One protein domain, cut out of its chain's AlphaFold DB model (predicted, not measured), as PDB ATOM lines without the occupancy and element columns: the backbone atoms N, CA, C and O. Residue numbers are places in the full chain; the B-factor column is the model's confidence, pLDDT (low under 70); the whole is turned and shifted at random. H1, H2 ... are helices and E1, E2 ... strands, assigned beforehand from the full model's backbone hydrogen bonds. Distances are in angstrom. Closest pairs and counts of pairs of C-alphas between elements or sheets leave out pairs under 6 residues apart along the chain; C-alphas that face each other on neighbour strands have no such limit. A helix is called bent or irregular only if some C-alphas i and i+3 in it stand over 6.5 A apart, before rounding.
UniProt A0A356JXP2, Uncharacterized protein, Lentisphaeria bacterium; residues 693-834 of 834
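AT A GLANCE: This is residues 693 to 834 of the 834 residues of an uncharacterized protein of Lentisphaeria bacterium (UniProt A0A356JXP2). Two twisted five-stranded sheets lie face to face as an elongated sandwich, their strands running nearly along one another, with the one short helix, H1, at one end where the chain passes from E6 to E7. The unnamed stretch 795 to 811 loops back outside the sheet E2 E10 E9 E7 E8, from the end of E8 to the start of E9. The printed part has 142 residues, mostly strand, in the order E1 E2 E3 E4 E5 E6 H1 E7 E8 E9 E10. The sheet E2 E10 E9 E7 E8 is antiparallel; the sheet E1 E3 E4 E5 E6 is mixed. The whole is compact, with a radius of gyration of the C-alphas of 15.3 A and spans of 46 by 29 by 24 A.

IN THESE COORDINATES: In one sheet, E2 is residues 708 to 715, 23.0 A long; E10 825 to 833, 26.4 A, ending with C-alpha 833 at (214.154, 123.441, 317.386); E9 812 to 820, 26.7 A; E7 770 to 778, 27.5 A; and E8 785 to 794, 26.0 A, which bends by 51 degrees at residue 788. In the other, E1 is residues 693 to 697, 13.5 A, beginning with C-alpha 693 at (201.555, 145.624, 316.106); E3 722 to 729, 22.4 A; E4 736 to 744, 27.5 A; E5 750 to 754, 13.2 A; and E6 757 to 762, 14.3 A. H1, residues 764 to 769, 10.4 A, is irregular, but only just: C-alphas 765 and 768 are 7.0 A apart.

HOW THE PARTS SIT: In the first sheet, N 710 and O 830 of E2 and E10 are 2.9 A apart, N 816 and O 829 of E9 and E10 2.8 A, N 774 and O 815 of E7 and E9 2.9 A, and N 786 and O 777 of the hairpin E7 and E8 2.8 A, each within hydrogen-bond range. The second sheet holds a meander, E3 E4 E5 E6, each strand the antiparallel neighbour of the one before; N 724 and O 740 of E3 and E4 are 2.8 A apart, N 741 and O 753 of E4 and E5 2.8 A, and N 752 and O 759 of E5 and E6 2.8 A. E1 is parallel to E3, with N 694 and O 725 at 2.8 A. The two sheets form a sandwich, two sheets face to face, with strands at 15 degrees and facing parts 10.1 A centre to centre. The closest C-alphas of E6 and E8, Ser 757 and Trp 790, are 6.9 A apart. H1 only grazes both sheets; its Gly 768 and Glu 820 of E9 have the closest C-alphas, 5.8 A apart. In H1, 0 of 2 O i to N i+4 pairs and 2 of 3 O i to N i+3 pairs are within hydrogen-bond range.

THE WHOLE: The C-alphas farthest apart, Glu 704 and Pro 746, are 48.9 A apart. The printed part has no cut, and the link E8 to E9, 17 residues, is long. The mean pLDDT of the printed part is 77.0; residues 756 to 757, 759, 769 and 778 to 802 are under 70.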
ATOM      1  N   ARG A 693     200.864 146.584 315.255       92.69
ATOM      2  CA  ARG A 693     201.555 145.624 316.106       92.69
ATOM      3  C   ARG A 693     200.694 144.374 316.308       92.69
ATOM      4  O   ARG A 693     199.469 144.451 316.372       92.69
ATOM      5  N   ALA A 694     201.325 143.212 316.368       92.69
ATOM      6  CA  ALA A 694     200.716 141.958 316.789       92.69
ATOM      7  C   ALA A 694     201.738 141.177 317.611       92.69
ATOM      8  O   ALA A 694     202.908 141.139 317.241       92.69
ATOM      9  N   THR A 695     201.297 140.539 318.689       92.38
ATOM     10  CA  THR A 695     202.155 139.670 319.500       92.38
ATOM     11  C   THR A 695     201.707 138.230 319.314       92.38
ATOM     12  O   THR A 695     200.524 137.924 319.453       92.38
ATOM     13  N   LEU A 696     202.644 137.349 318.976       92.50
ATOM     14  CA  LEU A 696     202.418 135.914 318.864       92.50
ATOM     15  C   LEU A 696     203.314 135.186 319.856       92.50
ATOM     16  O   LEU A 696     204.507 135.458 319.931       92.50
ATOM     17  N   LYS A 697     202.745 134.225 320.580       91.50
ATOM     18  CA  LYS A 697     203.475 133.385 321.529       91.50
ATOM     19  C   LYS A 697     203.660 131.994 320.935       91.50
ATOM     20  O   LYS A 697     202.694 131.405 320.441       91.50
ATOM     21  N   LEU A 698     204.890 131.473 320.948       88.56
ATOM     22  CA  LEU A 698     205.111 130.056 320.657       88.56
ATOM     23  C   LEU A 698     204.428 129.184 321.730       88.56
ATOM     24  O   LEU A 698     204.304 129.621 322.875       88.56
ATOM     25  N   PRO A 699     203.999 127.955 321.390       85.69
ATOM     26  CA  PRO A 699     203.458 127.022 322.376       85.69
ATOM     27  C   PRO A 699     204.407 126.823 323.564       85.69
ATOM     28  O   PRO A 699     205.625 126.883 323.410       85.69
ATOM     29  N   GLU A 700     203.858 126.569 324.752       80.25
ATOM     30  CA  GLU A 700     204.669 126.364 325.963       80.25
ATOM     31  C   GLU A 700     205.357 124.995 325.975       80.25
ATOM     32  O   GLU A 700     206.453 124.853 326.519       80.25
ATOM     33  N   THR A 701     204.755 124.003 325.318       85.06
ATOM     34  CA  THR A 701     205.289 122.649 325.174       85.06
ATOM     35  C   THR A 701     205.675 122.354 323.720       85.06
ATOM     36  O   THR A 701     204.954 122.751 322.798       85.06
ATOM     37  N   PRO A 702     206.811 121.670 323.484       86.44
ATOM     38  CA  PRO A 702     207.171 121.210 322.151       86.44
ATOM     39  C   PRO A 702     206.268 120.050 321.704       86.44
ATOM     40  O   PRO A 702     205.630 119.378 322.515       86.44
ATOM     41  N   ASN A 703     206.230 119.801 320.398       87.75
ATOM     42  CA  ASN A 703     205.594 118.624 319.816       87.75
ATOM     43  C   ASN A 703     206.391 117.335 320.122       87.75
ATOM     44  O   ASN A 703     207.465 117.370 320.723       87.75
ATOM     45  N   GLU A 704     205.900 116.189 319.643       85.38
ATOM     46  CA  GLU A 704     206.533 114.866 319.819       85.38
ATOM     47  C   GLU A 704     207.978 114.779 319.291       85.38
ATOM     48  O   GLU A 704     208.745 113.917 319.706       85.38
ATOM     49  N   SER A 705     208.366 115.677 318.383       81.75
ATOM     50  CA  SER A 705     209.719 115.768 317.822       81.75
ATOM     51  C   SER A 705     210.640 116.722 318.590       81.75
ATOM     52  O   SER A 705     211.763 116.954 318.144       81.75
ATOM     53  N   GLY A 706     210.186 117.292 319.713       85.19
ATOM     54  CA  GLY A 706     210.938 118.277 320.493       85.19
ATOM     55  C   GLY A 706     210.913 119.694 319.906       85.19
ATOM     56  O   GLY A 706     211.702 120.535 320.325       85.19
ATOM     57  N   GLU A 707     210.020 119.981 318.954       87.81
ATOM     58  CA  GLU A 707     209.961 121.256 318.231       87.81
ATOM     59  C   GLU A 707     208.746 122.092 318.629       87.81
ATOM     60  O   GLU A 707     207.632 121.591 318.779       87.81
ATOM     61  N   TYR A 708     208.925 123.405 318.706       88.94
ATOM     62  CA  TYR A 708     207.832 124.351 318.893       88.94
ATOM     63  C   TYR A 708     207.292 124.787 317.534       88.94
ATOM     64  O   TYR A 708     208.025 125.369 316.734       88.94
ATOM     65  N   VAL A 709     206.009 124.526 317.269       89.56
ATOM     66  CA  VAL A 709     205.373 124.809 315.973       89.56
ATOM     67  C   VAL A 709     204.206 125.774 316.149       89.56
ATOM     68  O   VAL A 709     203.277 125.499 316.903       89.56
ATOM     69  N   LEU A 710     204.220 126.882 315.408       90.75
ATOM     70  CA  LEU A 710     203.147 127.877 315.402       90.75
ATOM     71  C   LEU A 710     202.623 128.101 313.982       90.75
ATOM     72  O   LEU A 710     203.391 128.284 313.038       90.75
ATOM     73  N   LYS A 711     201.294 128.137 313.854       90.38
ATOM     74  CA  LYS A 711     200.573 128.591 312.659       90.38
ATOM     75  C   LYS A 711     199.648 129.726 313.071       90.38
ATOM     76  O   LYS A 711     198.790 129.524 313.925       90.38
ATOM     77  N   ALA A 712     199.804 130.891 312.461       89.38
ATOM     78  CA  ALA A 712     198.984 132.057 312.758       89.38
ATOM     79  C   ALA A 712     198.417 132.684 311.482       89.38
ATOM     80  O   ALA A 712     199.036 132.644 310.414       89.38
ATOM     81  N   ARG A 713     197.224 133.268 311.622       89.81
ATOM     82  CA  ARG A 713     196.563 134.088 310.604       89.81
ATOM     83  C   ARG A 713     196.264 135.447 311.209       89.81
ATOM     84  O   ARG A 713     195.619 135.517 312.252       89.81
ATOM     85  N   LEU A 714     196.748 136.509 310.575       88.62
ATOM     86  CA  LEU A 714     196.520 137.878 311.029       88.62
ATOM     87  C   LEU A 714     195.784 138.654 309.947       88.62
ATOM     88  O   LEU A 714     196.342 138.948 308.889       88.62
ATOM     89  N   ARG A 715     194.530 139.004 310.223       86.94
ATOM     90  CA  ARG A 715     193.699 139.781 309.305       86.94
ATOM     91  C   ARG A 715     194.076 141.260 309.344       86.94
ATOM     92  O   ARG A 715     194.143 141.858 310.417       86.94
ATOM     93  N   ARG A 716     194.299 141.856 308.172       82.50
ATOM     94  CA  ARG A 716     194.593 143.281 307.973       82.50
ATOM     95  C   ARG A 716     193.742 143.796 306.805       82.50
ATOM     96  O   ARG A 716     194.096 143.613 305.647       82.50
ATOM     97  N   MET A 717     192.596 144.394 307.138       72.31
ATOM     98  CA  MET A 717     191.689 145.053 306.186       72.31
ATOM     99  C   MET A 717     191.854 146.579 306.304       72.31
ATOM    100  O   MET A 717     191.885 147.061 307.438       72.31
ATOM    101  N   PRO A 718     191.896 147.346 305.196       75.00
ATOM    102  CA  PRO A 718     191.929 146.908 303.795       75.00
ATOM    103  C   PRO A 718     193.255 146.225 303.411       75.00
ATOM    104  O   PRO A 718     194.251 146.319 304.120       75.00
ATOM    105  N   PHE A 719     193.246 145.512 302.281       75.00
ATOM    106  CA  PHE A 719     194.364 144.676 301.832       75.00
ATOM    107  C   PHE A 719     195.636 145.467 301.471       75.00
ATOM    108  O   PHE A 719     196.739 144.990 301.725       75.00
ATOM    109  N   VAL A 720     195.501 146.679 300.922       83.56
ATOM    110  CA  VAL A 720     196.607 147.605 300.629       83.56
ATOM    111  C   VAL A 720     196.171 149.028 301.013       83.56
ATOM    112  O   VAL A 720     195.019 149.374 300.746       83.56
ATOM    113  N   PRO A 721     197.041 149.861 301.617       88.00
ATOM    114  CA  PRO A 721     198.344 149.519 302.191       88.00
ATOM    115  C   PRO A 721     198.181 148.645 303.440       88.00
ATOM    116  O   PRO A 721     197.316 148.886 304.277       88.00
ATOM    117  N   SER A 722     199.042 147.638 303.588       89.81
ATOM    118  CA  SER A 722     199.044 146.764 304.761       89.81
ATOM    119  C   SER A 722     200.411 146.749 305.431       89.81
ATOM    120  O   SER A 722     201.448 146.761 304.762       89.81
ATOM    121  N   ARG A 723     200.414 146.791 306.763       92.00
ATOM    122  CA  ARG A 723     201.605 146.952 307.602       92.00
ATOM    123  C   ARG A 723     201.481 146.027 308.807       92.00
ATOM    124  O   ARG A 723     200.421 145.957 309.431       92.00
ATOM    125  N   LEU A 724     202.557 145.328 309.136       92.12
ATOM    126  CA  LEU A 724     202.601 144.404 310.259       92.12
ATOM    127  C   LEU A 724     203.929 144.550 310.996       92.12
ATOM    128  O   LEU A 724     204.987 144.326 310.418       92.12
ATOM    129  N   LEU A 725     203.855 144.870 312.284       92.56
ATOM    130  CA  LEU A 725     204.954 144.726 313.229       92.56
ATOM    131  C   LEU A 725     204.635 143.543 314.152       92.56
ATOM    132  O   LEU A 725     203.727 143.612 314.969       92.56
ATOM    133  N   LEU A 726     205.334 142.435 313.992       91.00
ATOM    134  CA  LEU A 726     205.112 141.197 314.717       91.00
ATOM    135  C   LEU A 726     206.160 141.026 315.821       91.00
ATOM    136  O   LEU A 726     207.344 140.932 315.525       91.00
ATOM    137  N   ASP A 727     205.721 140.920 317.069       91.31
ATOM    138  CA  ASP A 727     206.554 140.491 318.191       91.31
ATOM    139  C   ASP A 727     206.305 139.000 318.457       91.31
ATOM    140  O   ASP A 727     205.195 138.598 318.802       91.31
ATOM    141  N   LEU A 728     207.327 138.168 318.269       90.19
ATOM    142  CA  LEU A 728     207.271 136.729 318.505       90.19
ATOM    143  C   LEU A 728     207.918 136.390 319.853       90.19
ATOM    144  O   LEU A 728     209.137 136.467 320.002       90.19
ATOM    145  N   GLU A 729     207.111 135.978 320.823       89.50
ATOM    146  CA  GLU A 729     207.579 135.511 322.125       89.50
ATOM    147  C   GLU A 729     208.069 134.065 322.032       89.50
ATOM    148  O   GLU A 729     207.320 133.139 321.701       89.50
ATOM    149  N   THR A 730     209.350 133.878 322.343       80.88
ATOM    150  CA  THR A 730     210.022 132.575 322.356       80.88
ATOM    151  C   THR A 730     210.315 132.143 323.798       80.88
ATOM    152  O   THR A 730     210.766 132.985 324.579       80.88
ATOM    153  N   PRO A 731     210.116 130.864 324.177       76.81
ATOM    154  CA  PRO A 731     210.344 130.401 325.545       76.81
ATOM    155  C   PRO A 731     211.761 130.713 326.045       76.81
ATOM    156  O   PRO A 731     212.748 130.400 325.378       76.81
ATOM    157  N   GLY A 732     211.857 131.345 327.220       71.56
ATOM    158  CA  GLY A 732     213.130 131.643 327.889       71.56
ATOM    159  C   GLY A 732     214.004 132.709 327.214       71.56
ATOM    160  O   GLY A 732     215.183 132.809 327.550       71.56
ATOM    161  N   ARG A 733     213.472 133.490 326.261       74.19
ATOM    162  CA  ARG A 733     214.243 134.479 325.484       74.19
ATOM    163  C   ARG A 733     213.460 135.779 325.237       74.19
ATOM    164  O   ARG A 733     212.231 135.753 325.243       74.19
ATOM    165  N   PRO A 734     214.149 136.907 324.973       72.69
ATOM    166  CA  PRO A 734     213.502 138.151 324.558       72.69
ATOM    167  C   PRO A 734     212.680 137.973 323.268       72.69
ATOM    168  O   PRO A 734     213.078 137.181 322.409       72.69
ATOM    169  N   PRO A 735     211.574 138.722 323.099       79.69
ATOM    170  CA  PRO A 735     210.741 138.627 321.907       79.69
ATOM    171  C   PRO A 735     211.510 139.032 320.646       79.69
ATOM    172  O   PRO A 735     212.238 140.029 320.620       79.69
ATOM    173  N   LEU A 736     211.319 138.257 319.580       82.94
ATOM    174  CA  LEU A 736     211.861 138.535 318.258       82.94
ATOM    175  C   LEU A 736     210.898 139.456 317.501       82.94
ATOM    176  O   LEU A 736     209.768 139.069 317.215       82.94
ATOM    177  N   ARG A 737     211.346 140.669 317.160       86.00
ATOM    178  CA  ARG A 737     210.539 141.653 316.428       86.00
ATOM    179  C   ARG A 737     210.761 141.568 314.928       86.00
ATOM    180  O   ARG A 737     211.897 141.549 314.463       86.00
ATOM    181  N   LEU A 738     209.659 141.585 314.188       86.00
ATOM    182  CA  LEU A 738     209.595 141.360 312.756       86.00
ATOM    183  C   LEU A 738     208.694 142.422 312.093       86.00
ATOM    184  O   LEU A 738     207.626 142.723 312.599       86.00
ATOM    185  N   SER A 739     209.077 142.999 310.958       88.00
ATOM    186  CA  SER A 739     208.259 143.882 310.121       88.00
ATOM    187  C   SER A 739     207.902 143.269 308.761       88.00
ATOM    188  O   SER A 739     208.776 142.764 308.058       88.00
ATOM    189  N   ALA A 740     206.651 143.407 308.334       88.75
ATOM    190  CA  ALA A 740     206.207 143.122 306.973       88.75
ATOM    191  C   ALA A 740     205.307 144.251 306.440       88.75
ATOM    192  O   ALA A 740     204.597 144.905 307.207       88.75
ATOM    193  N   ALA A 741     205.336 144.484 305.130       89.38
ATOM    194  CA  ALA A 741     204.514 145.473 304.447       89.38
ATOM    195  C   ALA A 741     204.073 144.999 303.062       89.38
ATOM    196  O   ALA A 741     204.788 144.273 302.371       89.38
ATOM    197  N   LEU A 742     202.909 145.490 302.649       89.50
ATOM    198  CA  LEU A 742     202.379 145.375 301.300       89.50
ATOM    199  C   LEU A 742     201.888 146.744 300.830       89.50
ATOM    200  O   LEU A 742     201.071 147.377 301.505       89.50
ATOM    201  N   SER A 743     202.379 147.198 299.684       90.06
ATOM    202  CA  SER A 743     202.061 148.508 299.108       90.06
ATOM    203  C   SER A 743     201.776 148.388 297.617       90.06
ATOM    204  O   SER A 743     202.380 147.561 296.940       90.06
ATOM    205  N   GLU A 744     200.890 149.231 297.103       88.38
ATOM    206  CA  GLU A 744     200.657 149.386 295.668       88.38
ATOM    207  C   GLU A 744     201.544 150.516 295.144       88.38
ATOM    208  O   GLU A 744     201.723 151.545 295.798       88.38
ATOM    209  N   LEU A 745     202.163 150.281 293.994       84.19
ATOM    210  CA  LEU A 745     203.006 151.233 293.291       84.19
ATOM    211  C   LEU A 745     202.177 152.002 292.247       84.19
ATOM    212  O   LEU A 745     201.128 151.522 291.820       84.19
ATOM    213  N   PRO A 746     202.648 153.173 291.774       77.56
ATOM    214  CA  PRO A 746     201.908 153.994 290.807       77.56
ATOM    215  C   PRO A 746     201.573 153.298 289.477       77.56
ATOM    216  O   PRO A 746     200.693 153.752 288.753       77.56
ATOM    217  N   ASP A 747     202.285 152.224 289.135       76.81
ATOM    218  CA  ASP A 747     202.066 151.416 287.933       76.81
ATOM    219  C   ASP A 747     201.031 150.287 288.129       76.81
ATOM    220  O   ASP A 747     200.838 149.470 287.226       76.81
ATOM    221  N   GLY A 748     200.369 150.231 289.292       81.62
ATOM    222  CA  GLY A 748     199.384 149.208 289.657       81.62
ATOM    223  C   GLY A 748     200.000 147.868 290.075       81.62
ATOM    224  O   GLY A 748     199.277 146.900 290.315       81.62
ATOM    225  N   THR A 749     201.332 147.777 290.155       85.00
ATOM    226  CA  THR A 749     202.012 146.597 290.697       85.00
ATOM    227  C   THR A 749     202.186 146.701 292.209       85.00
ATOM    228  O   THR A 749     202.105 147.768 292.810       85.00
ATOM    229  N   LEU A 750     202.431 145.568 292.852       84.75
ATOM    230  CA  LEU A 750     202.632 145.459 294.284       84.75
ATOM    231  C   LEU A 750     204.120 145.433 294.631       84.75
ATOM    232  O   LEU A 750     204.949 144.795 293.967       84.75
ATOM    233  N   ARG A 751     204.428 146.087 295.748       85.25
ATOM    234  CA  ARG A 751     205.672 145.976 296.493       85.25
ATOM    235  C   ARG A 751     205.404 145.269 297.812       85.25
ATOM    236  O   ARG A 751     204.522 145.659 298.575       85.25
ATOM    237  N   VAL A 752     206.195 144.241 298.073       83.50
ATOM    238  CA  VAL A 752     206.165 143.456 299.297       83.50
ATOM    239  C   VAL A 752     207.499 143.616 300.003       83.50
ATOM    240  O   VAL A 752     208.546 143.338 299.416       83.50
ATOM    241  N   ASP A 753     207.459 144.021 301.264       81.31
ATOM    242  CA  ASP A 753     208.633 144.126 302.118       81.31
ATOM    243  C   ASP A 753     208.472 143.162 303.299       81.31
ATOM    244  O   ASP A 753     207.424 143.103 303.943       81.31
ATOM    245  N   ALA A 754     209.510 142.388 303.591       81.56
ATOM    246  CA  ALA A 754     209.595 141.540 304.768       81.56
ATOM    247  C   ALA A 754     211.012 141.666 305.328       81.56
ATOM    248  O   ALA A 754     211.979 141.190 304.730       81.56
ATOM    249  N   MET A 755     211.135 142.305 306.492       76.00
ATOM    250  CA  MET A 755     212.426 142.524 307.147       76.00
ATOM    251  C   MET A 755     213.391 143.298 306.228       76.00
ATOM    252  O   MET A 755     213.024 144.339 305.688       76.00
ATOM    253  N   ASN A 756     214.605 142.787 306.026       63.94
ATOM    254  CA  ASN A 756     215.632 143.347 305.154       63.94
ATOM    255  C   ASN A 756     215.472 142.921 303.678       63.94
ATOM    256  O   ASN A 756     216.352 143.198 302.864       63.94
ATOM    257  N   SER A 757     214.389 142.218 303.322       63.66
ATOM    258  CA  SER A 757     214.108 141.749 301.960       63.66
ATOM    259  C   SER A 757     212.905 142.472 301.359       63.66
ATOM    260  O   SER A 757     211.874 142.636 302.007       63.66
ATOM    261  N   SER A 758     213.005 142.851 300.087       70.69
ATOM    262  CA  SER A 758     211.926 143.521 299.352       70.69
ATOM    263  C   SER A 758     211.779 142.948 297.949       70.69
ATOM    264  O   SER A 758     212.780 142.647 297.294       70.69
ATOM    265  N   ARG A 759     210.547 142.870 297.449       69.88
ATOM    266  CA  ARG A 759     210.244 142.517 296.059       69.88
ATOM    267  C   ARG A 759     209.189 143.465 295.502       69.88
ATOM    268  O   ARG A 759     208.213 143.764 296.176       69.88
ATOM    269  N   GLN A 760     209.387 143.929 294.275       77.88
ATOM    270  CA  GLN A 760     208.526 144.907 293.601       77.88
ATOM    271  C   GLN A 760     208.134 144.420 292.204       77.88
ATOM    272  O   GLN A 760     208.757 143.485 291.691       77.88
ATOM    273  N   GLY A 761     207.130 145.052 291.592       73.38
ATOM    274  CA  GLY A 761     206.646 144.677 290.260       73.38
ATOM    275  C   GLY A 761     205.762 143.425 290.258       73.38
ATOM    276  O   GLY A 761     205.646 142.767 289.228       73.38
ATOM    277  N   ILE A 762     205.190 143.053 291.408       75.06
ATOM    278  CA  ILE A 762     204.350 141.856 291.546       75.06
ATOM    279  C   ILE A 762     202.931 142.202 291.102       75.06
ATOM    280  O   ILE A 762     202.343 143.139 291.633       75.06
ATOM    281  N   ARG A 763     202.332 141.454 290.176       78.38
ATOM    282  CA  ARG A 763     200.911 141.679 289.865       78.38
ATOM    283  C   ARG A 763     200.019 141.156 290.998       78.38
ATOM    284  O   ARG A 763     200.373 140.137 291.599       78.38
ATOM    285  N   PRO A 764     198.867 141.785 291.294       80.69
ATOM    286  CA  PRO A 764     197.971 141.332 292.361       80.69
ATOM    287  C   PRO A 764     197.612 139.842 292.296       80.69
ATOM    288  O   PRO A 764     197.623 139.159 293.321       80.69
ATOM    289  N   GLU A 765     197.379 139.310 291.095       79.19
ATOM    290  CA  GLU A 765     197.070 137.897 290.861       79.19
ATOM    291  C   GLU A 765     198.235 136.933 291.155       79.19
ATOM    292  O   GLU A 765     198.010 135.760 291.455       79.19
ATOM    293  N   GLU A 766     199.481 137.407 291.110       75.31
ATOM    294  CA  GLU A 766     200.674 136.588 291.346       75.31
ATOM    295  C   GLU A 766     201.030 136.488 292.834       75.31
ATOM    296  O   GLU A 766     201.773 135.587 293.232       75.31
ATOM    297  N   LEU A 767     200.503 137.390 293.675       77.50
ATOM    298  CA  LEU A 767     200.917 137.515 295.073       77.50
ATOM    299  C   LEU A 767     200.756 136.212 295.867       77.50
ATOM    300  O   LEU A 767     201.620 135.874 296.676       77.50
ATOM    301  N   GLY A 768     199.693 135.446 295.602       71.31
ATOM    302  CA  GLY A 768     199.414 134.187 296.301       71.31
ATOM    303  C   GLY A 768     200.503 133.113 296.144       71.31
ATOM    304  O   GLY A 768     200.566 132.193 296.960       71.31
ATOM    305  N   GLY A 769     201.374 133.235 295.132       69.00
ATOM    306  CA  GLY A 769     202.513 132.341 294.887       69.00
ATOM    307  C   GLY A 769     203.828 132.764 295.562       69.00
ATOM    308  O   GLY A 769     204.826 132.049 295.453       69.00
ATOM    309  N   TYR A 770     203.861 133.906 296.254       73.25
ATOM    310  CA  TYR A 770     205.069 134.432 296.896       73.25
ATOM    311  C   TYR A 770     205.081 134.182 298.402       73.25
ATOM    312  O   TYR A 770     204.090 134.403 299.091       73.25
ATOM    313  N   HIS A 771     206.227 133.759 298.932       76.19
ATOM    314  CA  HIS A 771     206.463 133.648 300.370       76.19
ATOM    315  C   HIS A 771     207.900 134.062 300.706       76.19
ATOM    316  O   HIS A 771     208.778 134.100 299.839       76.19
ATOM    317  N   PHE A 772     208.119 134.386 301.974       76.19
ATOM    318  CA  PHE A 772     209.411 134.781 302.521       76.19
ATOM    319  C   PHE A 772     209.806 133.804 303.614       76.19
ATOM    320  O   PHE A 772     208.998 133.550 304.509       76.19
ATOM    321  N   ASP A 773     211.032 133.292 303.537       77.56
ATOM    322  CA  ASP A 773     211.603 132.373 304.516       77.56
ATOM    323  C   ASP A 773     212.812 133.003 305.212       77.56
ATOM    324  O   ASP A 773     213.654 133.638 304.569       77.56
ATOM    325  N   ALA A 774     212.913 132.780 306.521       75.88
ATOM    326  CA  ALA A 774     214.035 133.208 307.348       75.88
ATOM    327  C   ALA A 774     214.451 132.117 308.326       75.88
ATOM    328  O   ALA A 774     213.590 131.429 308.877       75.88
ATOM    329  N   GLY A 775     215.754 132.019 308.587       78.19
ATOM    330  CA  GLY A 775     216.312 131.195 309.658       78.19
ATOM    331  C   GLY A 775     217.088 132.039 310.668       78.19
ATOM    332  O   GLY A 775     217.924 132.859 310.291       78.19
ATOM    333  N   TYR A 776     216.853 131.801 311.954       77.75
ATOM    334  CA  TYR A 776     217.525 132.439 313.084       77.75
ATOM    335  C   TYR A 776     218.302 131.398 313.881       77.75
ATOM    336  O   TYR A 776     217.808 130.301 314.121       77.75
ATOM    337  N   GLY A 777     219.521 131.739 314.290       74.88
ATOM    338  CA  GLY A 777     220.351 130.962 315.203       74.88
ATOM    339  C   GLY A 777     220.597 131.713 316.506       74.88
ATOM    340  O   GLY A 777     220.315 132.902 316.633       74.88
ATOM    341  N   VAL A 778     221.128 131.014 317.499       66.25
ATOM    342  CA  VAL A 778     221.419 131.587 318.817       66.25
ATOM    343  C   VAL A 778     222.851 132.117 318.861       66.25
ATOM    344  O   VAL A 778     223.786 131.364 318.590       66.25
ATOM    345  N   ARG A 779     223.052 133.378 319.278       62.00
ATOM    346  CA  ARG A 779     224.406 133.889 319.564       62.00
ATOM    347  C   ARG A 779     224.998 133.193 320.784       62.00
ATOM    348  O   ARG A 779     224.332 133.076 321.815       62.00
ATOM    349  N   ARG A 780     226.279 132.824 320.687       52.97
ATOM    350  CA  ARG A 780     227.046 132.182 321.771       52.97
ATOM    351  C   ARG A 780     227.199 133.062 323.021       52.97
ATOM    352  O   ARG A 780     227.297 132.521 324.116       52.97
ATOM    353  N   ASP A 781     227.118 134.387 322.883       48.81
ATOM    354  CA  ASP A 781     227.636 135.314 323.904       48.81
ATOM    355  C   ASP A 781     226.542 136.087 324.672       48.81
ATOM    356  O   ASP A 781     226.840 137.045 325.382       48.81
ATOM    357  N   GLY A 782     225.258 135.735 324.524       52.88
ATOM    358  CA  GLY A 782     224.201 136.495 325.214       52.88
ATOM    359  C   GLY A 782     222.745 136.138 324.922       52.88
ATOM    360  O   GLY A 782     221.890 137.008 325.055       52.88
ATOM    361  N   GLY A 783     222.438 134.919 324.465       56.56
ATOM    362  CA  GLY A 783     221.055 134.415 324.359       56.56
ATOM    363  C   GLY A 783     220.147 135.079 323.307       56.56
ATOM    364  O   GLY A 783     219.029 134.608 323.088       56.56
ATOM    365  N   ASN A 784     220.613 136.128 322.626       61.66
ATOM    366  CA  ASN A 784     219.891 136.813 321.553       61.66
ATOM    367  C   ASN A 784     219.922 136.021 320.234       61.66
ATOM    368  O   ASN A 784     220.867 135.278 319.958       61.66
ATOM    369  N   TRP A 785     218.900 136.234 319.406       68.12
ATOM    370  CA  TRP A 785     218.812 135.695 318.050       68.12
ATOM    371  C   TRP A 785     219.766 136.425 317.092       68.12
ATOM    372  O   TRP A 785     219.835 137.655 317.096       68.12
ATOM    373  N   GLU A 786     220.482 135.669 316.265       64.62
ATOM    374  CA  GLU A 786     221.235 136.144 315.105       64.62
ATOM    375  C   GLU A 786     220.607 135.568 313.839       64.62
ATOM    376  O   GLU A 786     220.275 134.387 313.752       64.62
ATOM    377  N   GLU A 787     220.375 136.439 312.869       58.72
ATOM    378  CA  GLU A 787     219.785 136.081 311.590       58.72
ATOM    379  C   GLU A 787     220.818 135.334 310.740       58.72
ATOM    380  O   GLU A 787     221.866 135.884 310.410       58.72
ATOM    381  N   ASN A 788     220.519 134.087 310.363       53.19
ATOM    382  CA  ASN A 788     221.373 133.303 309.464       53.19
ATOM    383  C   ASN A 788     221.107 133.639 307.981       53.19
ATOM    384  O   ASN A 788     221.870 133.224 307.110       53.19
ATOM    385  N   GLY A 789     220.033 134.390 307.696       50.22
ATOM    386  CA  GLY A 789     219.689 134.950 306.386       50.22
ATOM    387  C   GLY A 789     218.184 134.920 306.082       50.22
ATOM    388  O   GLY A 789     217.470 134.013 306.517       50.22
ATOM    389  N   TRP A 790     217.713 135.896 305.294       46.12
ATOM    390  CA  TRP A 790     216.408 135.858 304.618       46.12
ATOM    391  C   TRP A 790     216.583 135.423 303.169       46.12
ATOM    392  O   TRP A 790     217.478 135.901 302.471       46.12
ATOM    393  N   SER A 791     215.679 134.576 302.688       46.50
ATOM    394  CA  SER A 791     215.564 134.266 301.266       46.50
ATOM    395  C   SER A 791     214.131 134.488 300.801       46.50
ATOM    396  O   SER A 791     213.180 133.993 301.406       46.50
ATOM    397  N   SER A 792     213.965 135.246 299.716       42.31
ATOM    398  CA  SER A 792     212.684 135.347 299.020       42.31
ATOM    399  C   SER A 792     212.631 134.285 297.924       42.31
ATOM    400  O   SER A 792     213.407 134.351 296.965       42.31
ATOM    401  N   SER A 793     211.706 133.337 298.027       44.66
ATOM    402  CA  SER A 793     211.503 132.278 297.037       44.66
ATOM    403  C   SER A 793     210.129 132.400 296.386       44.66
ATOM    404  O   SER A 793     209.103 132.566 297.041       44.66
ATOM    405  N   ALA A 794     210.101 132.287 295.058       38.38
ATOM    406  CA  ALA A 794     208.868 131.989 294.345       38.38
ATOM    407  C   ALA A 794     208.725 130.466 294.326       38.38
ATOM    408  O   ALA A 794     209.464 129.787 293.618       38.38
ATOM    409  N   SER A 795     207.806 129.922 295.117       43.16
ATOM    410  CA  SER A 795     207.358 128.545 294.922       43.16
ATOM    411  C   SER A 795     205.869 128.601 294.667       43.16
ATOM    412  O   SER A 795     205.127 129.078 295.526       43.16
ATOM    413  N   PHE A 796     205.442 128.092 293.517       38.62
ATOM    414  CA  PHE A 796     204.036 127.876 293.198       38.62
ATOM    415  C   PHE A 796     203.488 126.749 294.087       38.62
ATOM    416  O   PHE A 796     203.249 125.632 293.636       38.62
ATOM    417  N   LEU A 797     203.362 127.018 295.385       40.50
ATOM    418  CA  LEU A 797     202.573 126.191 296.279       40.50
ATOM    419  C   LEU A 797     201.101 126.443 295.934       40.50
ATOM    420  O   LEU A 797     200.721 127.599 295.723       40.50
ATOM    421  N   PRO A 798     200.269 125.398 295.854       38.31
ATOM    422  CA  PRO A 798     198.861 125.562 295.533       38.31
ATOM    423  C   PRO A 798     198.167 126.486 296.544       38.31
ATOM    424  O   PRO A 798     198.467 126.476 297.746       38.31
ATOM    425  N   ALA A 799     197.222 127.288 296.044       41.69
ATOM    426  CA  ALA A 799     196.328 128.088 296.872       41.69
ATOM    427  C   ALA A 799     195.675 127.189 297.944       41.69
ATOM    428  O   ALA A 799     195.227 126.085 297.643       41.69
ATOM    429  N   GLY A 800     195.683 127.633 299.205       45.19
ATOM    430  CA  GLY A 800     195.159 126.862 300.343       45.19
ATOM    431  C   GLY A 800     196.116 125.855 301.012       45.19
ATOM    432  O   GLY A 800     195.724 125.227 301.993       45.19
ATOM    433  N   GLY A 801     197.366 125.701 300.554       50.00
ATOM    434  CA  GLY A 801     198.358 124.843 301.228       50.00
ATOM    435  C   GLY A 801     198.729 125.315 302.647       50.00
ATOM    436  O   GLY A 801     198.807 126.518 302.907       50.00
ATOM    437  N   GLN A 802     198.980 124.377 303.572       57.53
ATOM    438  CA  GLN A 802     199.473 124.696 304.919       57.53
ATOM    439  C   GLN A 802     200.848 125.385 304.850       57.53
ATOM    440  O   GLN A 802     201.751 124.910 304.165       57.53
ATOM    441  N   ILE A 803     201.020 126.483 305.594       72.62
ATOM    442  CA  ILE A 803     202.280 127.229 305.663       72.62
ATOM    443  C   ILE A 803     203.115 126.726 306.848       72.62
ATOM    444  O   ILE A 803     202.872 127.054 308.006       72.62
ATOM    445  N   LEU A 804     204.078 125.854 306.569       78.69
ATOM    446  CA  LEU A 804     205.131 125.496 307.517       78.69
ATOM    447  C   LEU A 804     206.487 125.749 306.855       78.69
ATOM    448  O   LEU A 804     206.635 125.435 305.668       78.69
ATOM    449  N   PRO A 805     207.453 126.352 307.568       78.56
ATOM    450  CA  PRO A 805     208.826 126.437 307.093       78.56
ATOM    451  C   PRO A 805     209.484 125.048 307.078       78.56
ATOM    452  O   PRO A 805     208.961 124.084 307.640       78.56
ATOM    453  N   GLY A 806     210.640 124.932 306.420       78.06
ATOM    454  CA  GLY A 806     211.455 123.715 306.489       78.06
ATOM    455  C   GLY A 806     211.944 123.438 307.916       78.06
ATOM    456  O   GLY A 806     212.092 124.365 308.715       78.06
ATOM    457  N   ARG A 807     212.215 122.166 308.225       81.25
ATOM    458  CA  ARG A 807     212.668 121.726 309.553       81.25
ATOM    459  C   ARG A 807     214.009 122.402 309.927       81.25
ATOM    460  O   ARG A 807     214.968 122.251 309.165       81.25
ATOM    461  N   PRO A 808     214.086 123.167 311.034       81.25
ATOM    462  CA  PRO A 808     215.319 123.825 311.478       81.25
ATOM    463  C   PRO A 808     216.315 122.831 312.096       81.25
ATOM    464  O   PRO A 808     215.948 121.717 312.468       81.25
ATOM    465  N   ARG A 809     217.590 123.229 312.218       80.75
ATOM    466  CA  ARG A 809     218.584 122.491 313.024       80.75
ATOM    467  C   ARG A 809     218.389 122.793 314.521       80.75
ATOM    468  O   ARG A 809     217.789 123.818 314.833       80.75
ATOM    469  N   PRO A 810     218.934 121.973 315.442       81.00
ATOM    470  CA  PRO A 810     218.950 122.305 316.869       81.00
ATOM    471  C   PRO A 810     219.541 123.698 317.129       81.00
ATOM    472  O   PRO A 810     220.530 124.083 316.495       81.00
ATOM    473  N   GLY A 811     218.922 124.460 318.027       77.69
ATOM    474  CA  GLY A 811     219.235 125.866 318.278       77.69
ATOM    475  C   GLY A 811     218.847 126.836 317.150       77.69
ATOM    476  O   GLY A 811     219.406 127.936 317.090       77.69
ATOM    477  N   GLN A 812     217.936 126.461 316.241       81.56
ATOM    478  CA  GLN A 812     217.465 127.330 315.155       81.56
ATOM    479  C   GLN A 812     215.943 127.498 315.116       81.56
ATOM    480  O   GLN A 812     215.169 126.579 315.387       81.56
ATOM    481  N   LEU A 813     215.519 128.692 314.705       84.12
ATOM    482  CA  LEU A 813     214.130 129.090 314.508       84.12
ATOM    483  C   LEU A 813     213.915 129.487 313.045       84.12
ATOM    484  O   LEU A 813     214.550 130.417 312.558       84.12
ATOM    485  N   ASN A 814     213.013 128.799 312.347       86.94
ATOM    486  CA  ASN A 814     212.636 129.118 310.973       86.94
ATOM    487  C   ASN A 814     211.252 129.774 310.927       86.94
ATOM    488  O   ASN A 814     210.327 129.330 311.609       86.94
ATOM    489  N   ILE A 815     211.096 130.792 310.081       86.25
ATOM    490  CA  ILE A 815     209.858 131.560 309.891       86.25
ATOM    491  C   ILE A 815     209.509 131.592 308.409       86.25
ATOM    492  O   ILE A 815     210.380 131.842 307.581       86.25
ATOM    493  N   ARG A 816     208.226 131.402 308.097       87.56
ATOM    494  CA  ARG A 816     207.647 131.573 306.764       87.56
ATOM    495  C   ARG A 816     206.484 132.562 306.804       87.56
ATOM    496  O   ARG A 816     205.565 132.385 307.603       87.56
ATOM    497  N   LEU A 817     206.496 133.557 305.917       86.88
ATOM    498  CA  LEU A 817     205.462 134.594 305.796       86.88
ATOM    499  C   LEU A 817     204.878 134.645 304.372       86.88
ATOM    500  O   LEU A 817     205.626 134.643 303.394       86.88
ATOM    501  N   ARG A 818     203.545 134.709 304.250       86.44
ATOM    502  CA  ARG A 818     202.804 134.848 302.975       86.44
ATOM    503  C   ARG A 818     201.637 135.828 303.114       86.44
ATOM    504  O   ARG A 818     201.026 135.913 304.177       86.44
ATOM    505  N   PHE A 819     201.289 136.491 302.013       85.50
ATOM    506  CA  PHE A 819     200.130 137.376 301.891       85.50
ATOM    507  C   PHE A 819     198.996 136.668 301.138       85.50
ATOM    508  O   PHE A 819     199.228 136.092 300.075       85.50
ATOM    509  N   GLU A 820     197.775 136.699 301.674       82.75
ATOM    510  CA  GLU A 820     196.597 136.092 301.046       82.75
ATOM    511  C   GLU A 820     195.617 137.172 300.545       82.75
ATOM    512  O   GLU A 820     194.850 137.723 301.343       82.75
ATOM    513  N   PRO A 821     195.620 137.489 299.231       73.12
ATOM    514  CA  PRO A 821     194.869 138.621 298.681       73.12
ATOM    515  C   PRO A 821     193.351 138.499 298.828       73.12
ATOM    516  O   PRO A 821     192.691 139.485 299.133       73.12
ATOM    517  N   GLY A 822     192.789 137.294 298.671       72.50
ATOM    518  CA  GLY A 822     191.338 137.081 298.756       72.50
ATOM    519  C   GLY A 822     190.746 137.280 300.157       72.50
ATOM    520  O   GLY A 822     189.557 137.562 300.275       72.50
ATOM    521  N   ALA A 823     191.563 137.147 301.208       72.56
ATOM    522  CA  ALA A 823     191.133 137.251 302.605       72.56
ATOM    523  C   ALA A 823     191.657 138.513 303.320       72.56
ATOM    524  O   ALA A 823     191.139 138.880 304.378       72.56
ATOM    525  N   GLY A 824     192.668 139.188 302.758       78.88
ATOM    526  CA  GLY A 824     193.340 140.306 303.418       78.88
ATOM    527  C   GLY A 824     194.140 139.862 304.647       78.88
ATOM    528  O   GLY A 824     194.097 140.519 305.686       78.88
ATOM    529  N   GLU A 825     194.816 138.712 304.572       87.06
ATOM    530  CA  GLU A 825     195.471 138.077 305.724       87.06
ATOM    531  C   GLU A 825     196.977 137.860 305.516       87.06
ATOM    532  O   GLU A 825     197.449 137.596 304.408       87.06
ATOM    533  N   TYR A 826     197.723 137.919 306.622       87.19
ATOM    534  CA  TYR A 826     199.086 137.406 306.727       87.19
ATOM    535  C   TYR A 826     199.027 135.988 307.268       87.19
ATOM    536  O   TYR A 826     198.487 135.748 308.352       87.19
ATOM    537  N   LEU A 827     199.631 135.062 306.538       88.31
ATOM    538  CA  LEU A 827     199.832 133.696 306.985       88.31
ATOM    539  C   LEU A 827     201.263 133.548 307.495       88.31
ATOM    540  O   LEU A 827     202.214 133.885 306.786       88.31
ATOM    541  N   ILE A 828     201.406 133.047 308.721       90.56
ATOM    542  CA  ILE A 828     202.691 132.934 309.412       90.56
ATOM    543  C   ILE A 828     202.867 131.495 309.891       90.56
ATOM    544  O   ILE A 828     202.006 130.956 310.588       90.56
ATOM    545  N   GLY A 829     203.991 130.883 309.525       90.38
ATOM    546  CA  GLY A 829     204.429 129.586 310.034       90.38
ATOM    547  C   GLY A 829     205.774 129.718 310.736       90.38
ATOM    548  O   GLY A 829     206.690 130.318 310.180       90.38
ATOM    549  N   VAL A 830     205.910 129.145 311.930       89.69
ATOM    550  CA  VAL A 830     207.165 129.139 312.697       89.69
ATOM    551  C   VAL A 830     207.464 127.727 313.182       89.69
ATOM    552  O   VAL A 830     206.561 127.042 313.662       89.69
ATOM    553  N   ILE A 831     208.725 127.310 313.075       89.69
ATOM    554  CA  ILE A 831     209.246 126.106 313.727       89.69
ATOM    555  C   ILE A 831     210.519 126.490 314.477       89.69
ATOM    556  O   ILE A 831     211.428 127.065 313.882       89.69
ATOM    557  N   TYR A 832     210.595 126.162 315.762       87.50
ATOM    558  CA  TYR A 832     211.793 126.317 316.581       87.50
ATOM    559  C   TYR A 832     212.237 124.958 317.116       87.50
ATOM    560  O   TYR A 832     211.474 124.286 317.809       87.50
ATOM    561  N   ALA A 833     213.468 124.574 316.784       86.31
ATOM    562  CA  ALA A 833     214.154 123.441 317.386       86.31
ATOM    563  C   ALA A 833     215.135 123.995 318.436       86.31
ATOM    564  O   ALA A 833     216.103 124.650 318.035       86.31
ATOM    565  N   PRO A 834     214.859 123.821 319.743       77.56
ATOM    566  CA  PRO A 834     215.690 124.346 320.824       77.56
ATOM    567  C   PRO A 834     217.129 123.831 320.826       77.56
ATOM    568  O   PRO A 834     217.405 122.766 320.226       77.56
TER     569      PRO A 834